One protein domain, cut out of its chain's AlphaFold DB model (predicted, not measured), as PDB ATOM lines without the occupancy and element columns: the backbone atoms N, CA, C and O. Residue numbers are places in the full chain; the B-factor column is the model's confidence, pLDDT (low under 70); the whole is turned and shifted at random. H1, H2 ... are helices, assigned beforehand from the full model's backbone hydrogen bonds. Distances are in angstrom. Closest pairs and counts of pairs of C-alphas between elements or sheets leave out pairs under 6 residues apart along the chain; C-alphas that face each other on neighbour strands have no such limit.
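Overview. This is residues 6 to 76 of the 76 residues of an uncharacterized protein of Nitrosospira multiformis (strain ATCC 25196 / NCIMB 11849 / C 71) (UniProt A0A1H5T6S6). A small body of three helices, H1, H2 and H3, folded back on one another, with short H4 after H3; residues 63 to 76, mostly H5, stick out as an arm. The printed part has 71 residues with five named helices, H1 to H5 in order: all helix. It is loose: radius of gyration of the C-alphas 14.3 A, spans 41 by 29 by 22 A.

Arrangement. H5, residues 60 to 75, is close to but not clearly touching H3, residues 41 to 47; their closest C-alphas, Glu 62 and Trp 42, are 7.5 A apart. H3 and H2, residues 29 to 37, touch as a helical hairpin, closest C-alphas Pro 41 and Ala 35, 5.6 A. H2 and H1, residues 6 to 20, touch as another, closest C-alphas Pro 29 and Ser 15, 4.5 A. H4, residues 49 to 52, touches no helix. Every O i to N i+4 pair is within hydrogen-bond range in H1 and H2, 2 of 3 in H3, 10 of 12 in H5; H4 is too short for one.

Along the chain. H1, 21.5 A, begins at C-alpha 6 (-23.463, 17.853, 5.016); H5, 23.5 A, ends at C-alpha 75 (2.086, 36.849, 30.886).

Size, cuts and confidence. The printed part has no cut and no long link. Model pLDDT is under 70 at residues 24 to 26, 49 to 63 and 76.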
ATOM      1  N   SER A   6     -22.084  17.393   5.195       81.19
ATOM      2  CA  SER A   6     -23.463  17.853   5.016       81.19
ATOM      3  C   SER A   6     -23.892  18.856   6.092       81.19
ATOM      4  O   SER A   6     -24.491  19.879   5.767       81.19
ATOM      5  N   GLU A   7     -23.564  18.613   7.363       80.19
ATOM      6  CA  GLU A   7     -23.869  19.540   8.462       80.19
ATOM      7  C   GLU A   7     -23.078  20.848   8.336       80.19
ATOM      8  O   GLU A   7     -23.630  21.926   8.564       80.19
ATOM      9  N   LYS A   8     -21.810  20.772   7.903       79.62
ATOM     10  CA  LYS A   8     -20.989  21.952   7.590       79.62
ATOM     11  C   LYS A   8     -21.640  22.802   6.495       79.62
ATOM     12  O   LYS A   8     -21.740  24.017   6.646       79.62
ATOM     13  N   LEU A   9     -22.129  22.169   5.427       82.25
ATOM     14  CA  LEU A   9     -22.806  22.861   4.327       82.25
ATOM     15  C   LEU A   9     -24.088  23.569   4.797       82.25
ATOM     16  O   LEU A   9     -24.318  24.726   4.450       82.25
ATOM     17  N   ILE A  10     -24.907  22.900   5.614       85.00
ATOM     18  CA  ILE A  10     -26.156  23.467   6.148       85.00
ATOM     19  C   ILE A  10     -25.870  24.688   7.031       85.00
ATOM     20  O   ILE A  10     -26.518  25.723   6.868       85.00
ATOM     21  N   LEU A  11     -24.884  24.600   7.928       82.81
ATOM     22  CA  LEU A  11     -24.489  25.716   8.794       82.81
ATOM     23  C   LEU A  11     -23.970  26.916   7.991       82.81
ATOM     24  O   LEU A  11     -24.319  28.055   8.295       82.81
ATOM     25  N   LEU A  12     -23.198  26.665   6.931       83.25
ATOM     26  CA  LEU A  12     -22.747  27.696   5.996       83.25
ATOM     27  C   LEU A  12     -23.926  28.394   5.312       83.25
ATOM     28  O   LEU A  12     -24.015  29.620   5.361       83.25
ATOM     29  N   MET A  13     -24.869  27.639   4.747       84.56
ATOM     30  CA  MET A  13     -26.051  28.219   4.100       84.56
ATOM     31  C   MET A  13     -26.897  29.043   5.080       84.56
ATOM     32  O   MET A  13     -27.328  30.148   4.749       84.56
ATOM     33  N   LEU A  14     -27.096  28.552   6.307       83.38
ATOM     34  CA  LEU A  14     -27.823  29.288   7.344       83.38
ATOM     35  C   LEU A  14     -27.092  30.571   7.752       83.38
ATOM     36  O   LEU A  14     -27.733  31.612   7.879       83.38
ATOM     37  N   SER A  15     -25.763  30.531   7.891       81.81
ATOM     38  CA  SER A  15     -24.967  31.721   8.217       81.81
ATOM     39  C   SER A  15     -25.113  32.824   7.159       81.81
ATOM     40  O   SER A  15     -25.258  33.997   7.501       81.81
ATOM     41  N   GLU A  16     -25.175  32.459   5.875       81.50
ATOM     42  CA  GLU A  16     -25.377  33.412   4.777       81.50
ATOM     43  C   GLU A  16     -26.764  34.042   4.799       81.50
ATOM     44  O   GLU A  16     -26.906  35.248   4.584       81.50
ATOM     45  N   VAL A  17     -27.788  33.245   5.103       84.44
ATOM     46  CA  VAL A  17     -29.161  33.729   5.259       84.44
ATOM     47  C   VAL A  17     -29.263  34.694   6.443       84.44
ATOM     48  O   VAL A  17     -29.811  35.785   6.284       84.44
ATOM     49  N   PHE A  18     -28.682  34.350   7.596       81.94
ATOM     50  CA  PHE A  18     -28.647  35.217   8.781       81.94
ATOM     51  C   PHE A  18     -27.936  36.543   8.502       81.94
ATOM     52  O   PHE A  18     -28.444  37.608   8.858       81.94
ATOM     53  N   GLN A  19     -26.804  36.491   7.794       79.75
ATOM     54  CA  GLN A  19     -26.049  37.677   7.399       79.75
ATOM     55  C   GLN A  19     -26.855  38.577   6.450       79.75
ATOM     56  O   GLN A  19     -26.871  39.797   6.616       79.75
ATOM     57  N   LYS A  20     -27.558  37.995   5.468       82.94
ATOM     58  CA  LYS A  20     -28.397  38.753   4.523       82.94
ATOM     59  C   LYS A  20     -29.628  39.370   5.174       82.94
ATOM     60  O   LYS A  20     -30.006  40.481   4.811       82.94
ATOM     61  N   LEU A  21     -30.239  38.662   6.118       82.19
ATOM     62  CA  LEU A  21     -31.412  39.130   6.854       82.19
ATOM     63  C   LEU A  21     -31.056  40.102   7.990       82.19
ATOM     64  O   LEU A  21     -31.968  40.628   8.622       82.19
ATOM     65  N   LYS A  22     -29.758  40.362   8.232       73.94
ATOM     66  CA  LYS A  22     -29.250  41.200   9.333       73.94
ATOM     67  C   LYS A  22     -29.880  40.830  10.677       73.94
ATOM     68  O   LYS A  22     -30.261  41.695  11.461       73.94
ATOM     69  N   VAL A  23     -30.034  39.531  10.915       74.25
ATOM     70  CA  VAL A  23     -30.589  39.041  12.174       74.25
ATOM     71  C   VAL A  23     -29.529  39.240  13.247       74.25
ATOM     72  O   VAL A  23     -28.523  38.533  13.266       74.25
ATOM     73  N   GLU A  24     -29.759  40.199  14.140       62.53
ATOM     74  CA  GLU A  24     -29.006  40.340  15.388       62.53
ATOM     75  C   GLU A  24     -29.467  39.237  16.347       62.53
ATOM     76  O   GLU A  24     -30.347  39.410  17.188       62.53
ATOM     77  N   GLY A  25     -28.946  38.035  16.112       64.75
ATOM     78  CA  GLY A  25     -29.190  36.862  16.936       64.75
ATOM     79  C   GLY A  25     -28.054  36.611  17.919       64.75
ATOM     80  O   GLY A  25     -27.008  37.248  17.891       64.75
ATOM     81  N   SER A  26     -28.236  35.592  18.750       65.06
ATOM     82  CA  SER A  26     -27.193  35.037  19.618       65.06
ATOM     83  C   SER A  26     -26.120  34.241  18.861       65.06
ATOM     84  O   SER A  26     -25.251  33.664  19.504       65.06
ATOM     85  N   ILE A  27     -26.187  34.184  17.526       71.75
ATOM     86  CA  ILE A  27     -25.274  33.442  16.653       71.75
ATOM     87  C   ILE A  27     -24.593  34.435  15.718       71.75
ATOM     88  O   ILE A  27     -25.265  35.086  14.920       71.75
ATOM     89  N   ASP A  28     -23.267  34.506  15.787       78.12
ATOM     90  CA  ASP A  28     -22.441  35.268  14.857       78.12
ATOM     91  C   ASP A  28     -22.159  34.439  13.583       78.12
ATOM     92  O   ASP A  28     -21.417  33.446  13.630       78.12
ATOM     93  N   PRO A  29     -22.724  34.822  12.421       77.31
ATOM     94  CA  PRO A  29     -22.508  34.116  11.164       77.31
ATOM     95  C   PRO A  29     -21.057  34.199  10.661       77.31
ATOM     96  O   PRO A  29     -20.621  33.290   9.950       77.31
ATOM     97  N   ALA A  30     -20.290  35.234  11.025       80.06
ATOM     98  CA  ALA A  30     -18.882  35.343  10.640       80.06
ATOM     99  C   ALA A  30     -18.032  34.290  11.360       80.06
ATOM    100  O   ALA A  30     -17.191  33.628  10.747       80.06
ATOM    101  N   LEU A  31     -18.317  34.075  12.644       79.81
ATOM    102  CA  LEU A  31     -17.677  33.054  13.463       79.81
ATOM    103  C   LEU A  31     -17.956  31.648  12.924       79.81
ATOM    104  O   LEU A  31     -17.035  30.843  12.786       79.81
ATOM    105  N   VAL A  32     -19.209  31.377  12.538       80.88
ATOM    106  CA  VAL A  32     -19.604  30.087  11.950       80.88
ATOM    107  C   VAL A  32     -18.883  29.825  10.632       80.88
ATOM    108  O   VAL A  32     -18.345  28.733  10.440       80.88
ATOM    109  N   LYS A  33     -18.801  30.827   9.749       81.06
ATOM    110  CA  LYS A  33     -18.036  30.715   8.502       81.06
ATOM    111  C   LYS A  33     -16.566  30.406   8.764       81.06
ATOM    112  O   LYS A  33     -16.052  29.433   8.220       81.06
ATOM    113  N   ASN A  34     -15.913  31.178   9.628       81.50
ATOM    114  CA  ASN A  34     -14.486  31.022   9.902       81.50
ATOM    115  C   ASN A  34     -14.164  29.666  10.542       81.50
ATOM    116  O   ASN A  34     -13.214  29.004  10.128       81.50
ATOM    117  N   ALA A  35     -14.981  29.213  11.494       80.62
ATOM    118  CA  ALA A  35     -14.792  27.924  12.151       80.62
ATOM    119  C   ALA A  35     -14.930  26.736  11.182       80.62
ATOM    120  O   ALA A  35     -14.222  25.741  11.329       80.62
ATOM    121  N   ILE A  36     -15.813  26.833  10.183       80.38
ATOM    122  CA  ILE A  36     -15.976  25.790   9.162       80.38
ATOM    123  C   ILE A  36     -14.863  25.874   8.109       80.38
ATOM    124  O   ILE A  36     -14.299  24.844   7.746       80.38
ATOM    125  N   SER A  37     -14.514  27.077   7.641       78.06
ATOM    126  CA  SER A  37     -13.479  27.286   6.618       78.06
ATOM    127  C   SER A  37     -12.067  26.936   7.091       78.06
ATOM    128  O   SER A  37     -11.268  26.464   6.289       78.06
ATOM    129  N   LEU A  38     -11.762  27.142   8.375       76.62
ATOM    130  CA  LEU A  38     -10.463  26.813   8.980       76.62
ATOM    131  C   LEU A  38     -10.419  25.392   9.578       76.62
ATOM    132  O   LEU A  38      -9.434  25.023  10.205       76.62
ATOM    133  N   ASP A  39     -11.484  24.601   9.402       73.00
ATOM    134  CA  ASP A  39     -11.659  23.270  10.005       73.00
ATOM    135  C   ASP A  39     -11.403  23.265  11.527       73.00
ATOM    136  O   ASP A  39     -10.736  22.405  12.106       73.00
ATOM    137  N   HIS A  40     -11.959  24.270  12.206       77.81
ATOM    138  CA  HIS A  40     -11.860  24.480  13.649       77.81
ATOM    139  C   HIS A  40     -13.244  24.407  14.317       77.81
ATOM    140  O   HIS A  40     -13.718  25.383  14.902       77.81
ATOM    141  N   PRO A  41     -13.912  23.234  14.305       70.19
ATOM    142  CA  PRO A  41     -15.240  23.067  14.902       70.19
ATOM    143  C   PRO A  41     -15.246  23.211  16.434       70.19
ATOM    144  O   PRO A  41     -16.310  23.278  17.044       70.19
ATOM    145  N   TRP A  42     -14.073  23.242  17.074       70.50
ATOM    146  CA  TRP A  42     -13.930  23.518  18.503       70.50
ATOM    147  C   TRP A  42     -14.242  24.983  18.849       70.50
ATOM    148  O   TRP A  42     -14.751  25.237  19.935       70.50
ATOM    149  N   ALA A  43     -14.025  25.931  17.929       73.50
ATOM    150  CA  ALA A  43     -14.313  27.349  18.163       73.50
ATOM    151  C   ALA A  43     -15.820  27.595  18.330       73.50
ATOM    152  O   ALA A  43     -16.245  28.312  19.230       73.50
ATOM    153  N   LEU A  44     -16.637  26.900  17.527       75.62
ATOM    154  CA  LEU A  44     -18.094  26.879  17.690       75.62
ATOM    155  C   LEU A  44     -18.499  26.339  19.058       75.62
ATOM    156  O   LEU A  44     -19.393  26.878  19.698       75.62
ATOM    157  N   LYS A  45     -17.839  25.268  19.504       71.25
ATOM    158  CA  LYS A  45     -18.114  24.680  20.810       71.25
ATOM    159  C   LYS A  45     -17.780  25.658  21.936       71.25
ATOM    160  O   LYS A  45     -18.525  25.704  22.891       71.25
ATOM    161  N   TRP A  46     -16.716  26.446  21.818       70.06
ATOM    162  CA  TRP A  46     -16.293  27.371  22.869       70.06
ATOM    163  C   TRP A  46     -17.214  28.592  22.996       70.06
ATOM    164  O   TRP A  46     -17.661  28.936  24.089       70.06
ATOM    165  N   GLU A  47     -17.564  29.199  21.868       71.44
ATOM    166  CA  GLU A  47     -18.435  30.381  21.818       71.44
ATOM    167  C   GLU A  47     -19.872  30.046  22.195       71.44
ATOM    168  O   GLU A  47     -20.527  30.736  22.982       71.44
ATOM    169  N   TYR A  48     -20.346  28.910  21.690       71.38
ATOM    170  CA  TYR A  48     -21.680  28.413  21.969       71.38
ATOM    171  C   TYR A  48     -21.689  27.380  23.100       71.38
ATOM    172  O   TYR A  48     -22.680  26.667  23.231       71.38
ATOM    173  N   ASP A  49     -20.666  27.318  23.969       61.03
ATOM    174  CA  ASP A  49     -20.619  26.302  25.040       61.03
ATOM    175  C   ASP A  49     -21.744  26.477  26.068       61.03
ATOM    176  O   ASP A  49     -22.209  25.525  26.694       61.03
ATOM    177  N   ARG A  50     -22.300  27.693  26.161       52.66
ATOM    178  CA  ARG A  50     -23.549  27.955  26.896       52.66
ATOM    179  C   ARG A  50     -24.779  27.280  26.277       52.66
ATOM    180  O   ARG A  50     -25.737  27.012  26.994       52.66
ATOM    181  N   VAL A  51     -24.753  26.977  24.982       51.97
ATOM    182  CA  VAL A  51     -25.774  26.199  24.263       51.97
ATOM    183  C   VAL A  51     -25.447  24.695  24.307       51.97
ATOM    184  O   VAL A  51     -26.365  23.884  24.428       51.97
ATOM    185  N   SER A  52     -24.164  24.297  24.292       44.50
ATOM    186  CA  SER A  52     -23.735  22.888  24.413       44.50
ATOM    187  C   SER A  52     -23.565  22.347  25.833       44.50
ATOM    188  O   SER A  52     -23.271  21.161  25.972       44.50
ATOM    189  N   ALA A  53     -23.888  23.103  26.887       43.84
ATOM    190  CA  ALA A  53     -24.073  22.551  28.239       43.84
ATOM    191  C   ALA A  53     -25.096  21.383  28.289       43.84
ATOM    192  O   ALA A  53     -25.110  20.602  29.238       43.84
ATOM    193  N   LEU A  54     -25.918  21.215  27.244       42.78
ATOM    194  CA  LEU A  54     -26.815  20.071  27.036       42.78
ATOM    195  C   LEU A  54     -26.139  18.821  26.426       42.78
ATOM    196  O   LEU A  54     -26.745  17.753  26.411       42.78
ATOM    197  N   SER A  55     -24.906  18.911  25.918       44.47
ATOM    198  CA  SER A  55     -24.206  17.815  25.233       44.47
ATOM    199  C   SER A  55     -22.800  17.618  25.805       44.47
ATOM    200  O   SER A  55     -21.789  18.078  25.276       44.47
ATOM    201  N   GLY A  56     -22.745  16.923  26.942       44.66
ATOM    202  CA  GLY A  56     -21.514  16.633  27.668       44.66
ATOM    203  C   GLY A  56     -20.535  15.777  26.865       44.66
ATOM    204  O   GLY A  56     -20.729  14.572  26.711       44.66
ATOM    205  N   LYS A  57     -19.439  16.384  26.401       46.22
ATOM    206  CA  LYS A  57     -18.188  15.670  26.102       46.22
ATOM    207  C   LYS A  57     -16.999  16.630  26.102       46.22
ATOM    208  O   LYS A  57     -16.742  17.339  25.124       46.22
ATOM    209  N   ASN A  58     -16.259  16.621  27.208       50.16
ATOM    210  CA  ASN A  58     -14.960  17.280  27.333       50.16
ATOM    211  C   ASN A  58     -13.904  16.462  26.584       50.16
ATOM    212  O   ASN A  58     -13.813  15.248  26.763       50.16
ATOM    213  N   ASN A  59     -13.135  17.121  25.719       56.88
ATOM    214  CA  ASN A  59     -12.110  16.502  24.886       56.88
ATOM    215  C   ASN A  59     -10.738  16.988  25.382       56.88
ATOM    216  O   ASN A  59     -10.505  18.190  25.455       56.88
ATOM    217  N   LEU A  60      -9.835  16.076  25.748       54.19
ATOM    218  CA  LEU A  60      -8.599  16.413  26.478       54.19
ATOM    219  C   LEU A  60      -7.623  17.305  25.687       54.19
ATOM    220  O   LEU A  60      -6.940  18.135  26.278       54.19
ATOM    221  N   ALA A  61      -7.585  17.179  24.358       60.94
ATOM    222  CA  ALA A  61      -6.745  18.023  23.503       60.94
ATOM    223  C   ALA A  61      -7.224  19.487  23.454       60.94
ATOM    224  O   ALA A  61      -6.411  20.391  23.291       60.94
ATOM    225  N   GLU A  62      -8.530  19.725  23.633       61.41
ATOM    226  CA  GLU A  62      -9.108  21.075  23.674       61.41
ATOM    227  C   GLU A  62      -8.630  21.817  24.941       61.41
ATOM    228  O   GLU A  62      -8.308  22.998  24.865       61.41
ATOM    229  N   SER A  63      -8.466  21.113  26.072       65.44
ATOM    230  CA  SER A  63      -7.956  21.698  27.327       65.44
ATOM    231  C   SER A  63      -6.523  22.203  27.194       65.44
ATOM    232  O   SER A  63      -6.238  23.321  27.594       65.44
ATOM    233  N   GLN A  64      -5.625  21.425  26.581       70.50
ATOM    234  CA  GLN A  64      -4.209  21.802  26.503       70.50
ATOM    235  C   GLN A  64      -3.980  23.086  25.703       70.50
ATOM    236  O   GLN A  64      -3.158  23.912  26.089       70.50
ATOM    237  N   VAL A  65      -4.708  23.276  24.599       77.81
ATOM    238  CA  VAL A  65      -4.598  24.505  23.798       77.81
ATOM    239  C   VAL A  65      -5.124  25.707  24.584       77.81
ATOM    240  O   VAL A  65      -4.493  26.761  24.573       77.81
ATOM    241  N   ILE A  66      -6.234  25.534  25.308       73.69
ATOM    242  CA  ILE A  66      -6.807  26.573  26.174       73.69
ATOM    243  C   ILE A  66      -5.837  26.934  27.301       73.69
ATOM    244  O   ILE A  66      -5.611  28.113  27.554       73.69
ATOM    245  N   ASP A  67      -5.223  25.941  27.940       79.69
ATOM    246  CA  ASP A  67      -4.266  26.151  29.027       79.69
ATOM    247  C   ASP A  67      -3.024  26.908  28.540       79.69
ATOM    248  O   ASP A  67      -2.551  27.823  29.213       79.69
ATOM    249  N   ILE A  68      -2.536  26.589  27.335       83.44
ATOM    250  CA  ILE A  68      -1.423  27.313  26.712       83.44
ATOM    251  C   ILE A  68      -1.826  28.763  26.429       83.44
ATOM    252  O   ILE A  68      -1.111  29.668  26.844       83.44
ATOM    253  N   LEU A  69      -2.959  29.004  25.762       82.62
ATOM    254  CA  LEU A  69      -3.410  30.365  25.446       82.62
ATOM    255  C   LEU A  69      -3.659  31.194  26.712       82.62
ATOM    256  O   LEU A  69      -3.202  32.328  26.785       82.62
ATOM    257  N   ASN A  70      -4.293  30.614  27.735       79.94
ATOM    258  CA  ASN A  70      -4.501  31.267  29.029       79.94
ATOM    259  C   ASN A  70      -3.184  31.639  29.708       79.94
ATOM    260  O   ASN A  70      -3.074  32.715  30.290       79.94
ATOM    261  N   MET A  71      -2.176  30.769  29.635       89.31
ATOM    262  CA  MET A  71      -0.856  31.071  30.175       89.31
ATOM    263  C   MET A  71      -0.214  32.262  29.451       89.31
ATOM    264  O   MET A  71       0.368  33.113  30.115       89.31
ATOM    265  N   TRP A  72      -0.349  32.362  28.123       83.25
ATOM    266  CA  TRP A  72       0.143  33.521  27.366       83.25
ATOM    267  C   TRP A  72      -0.596  34.813  27.737       83.25
ATOM    268  O   TRP A  72       0.064  35.814  27.987       83.25
ATOM    269  N   THR A  73      -1.924  34.779  27.878       79.50
ATOM    270  CA  THR A  73      -2.724  35.941  28.314       79.50
ATOM    271  C   THR A  73      -2.383  36.404  29.733       79.50
ATOM    272  O   THR A  73      -2.564  37.568  30.054       79.50
ATOM    273  N   LEU A  74      -1.918  35.507  30.609       78.62
ATOM    274  CA  LEU A  74      -1.483  35.857  31.968       78.62
ATOM    275  C   LEU A  74      -0.088  36.497  32.018       78.62
ATOM    276  O   LEU A  74       0.261  37.095  33.035       78.62
ATOM    277  N   ILE A  75       0.728  36.297  30.982       86.31
ATOM    278  CA  ILE A  75       2.086  36.849  30.886       86.31
ATOM    279  C   ILE A  75       2.075  38.248  30.249       86.31
ATOM    280  O   ILE A  75       3.016  39.014  30.465       86.31
ATOM    281  N   GLU A  76       1.032  38.572  29.484       69.50
ATOM    282  CA  GLU A  76       0.780  39.899  28.905       69.50
ATOM    283  C   GLU A  76       0.152  40.869  29.922       69.50
ATOM    284  O   GLU A  76       0.615  42.033  29.969       69.50
TER     285      GLU A  76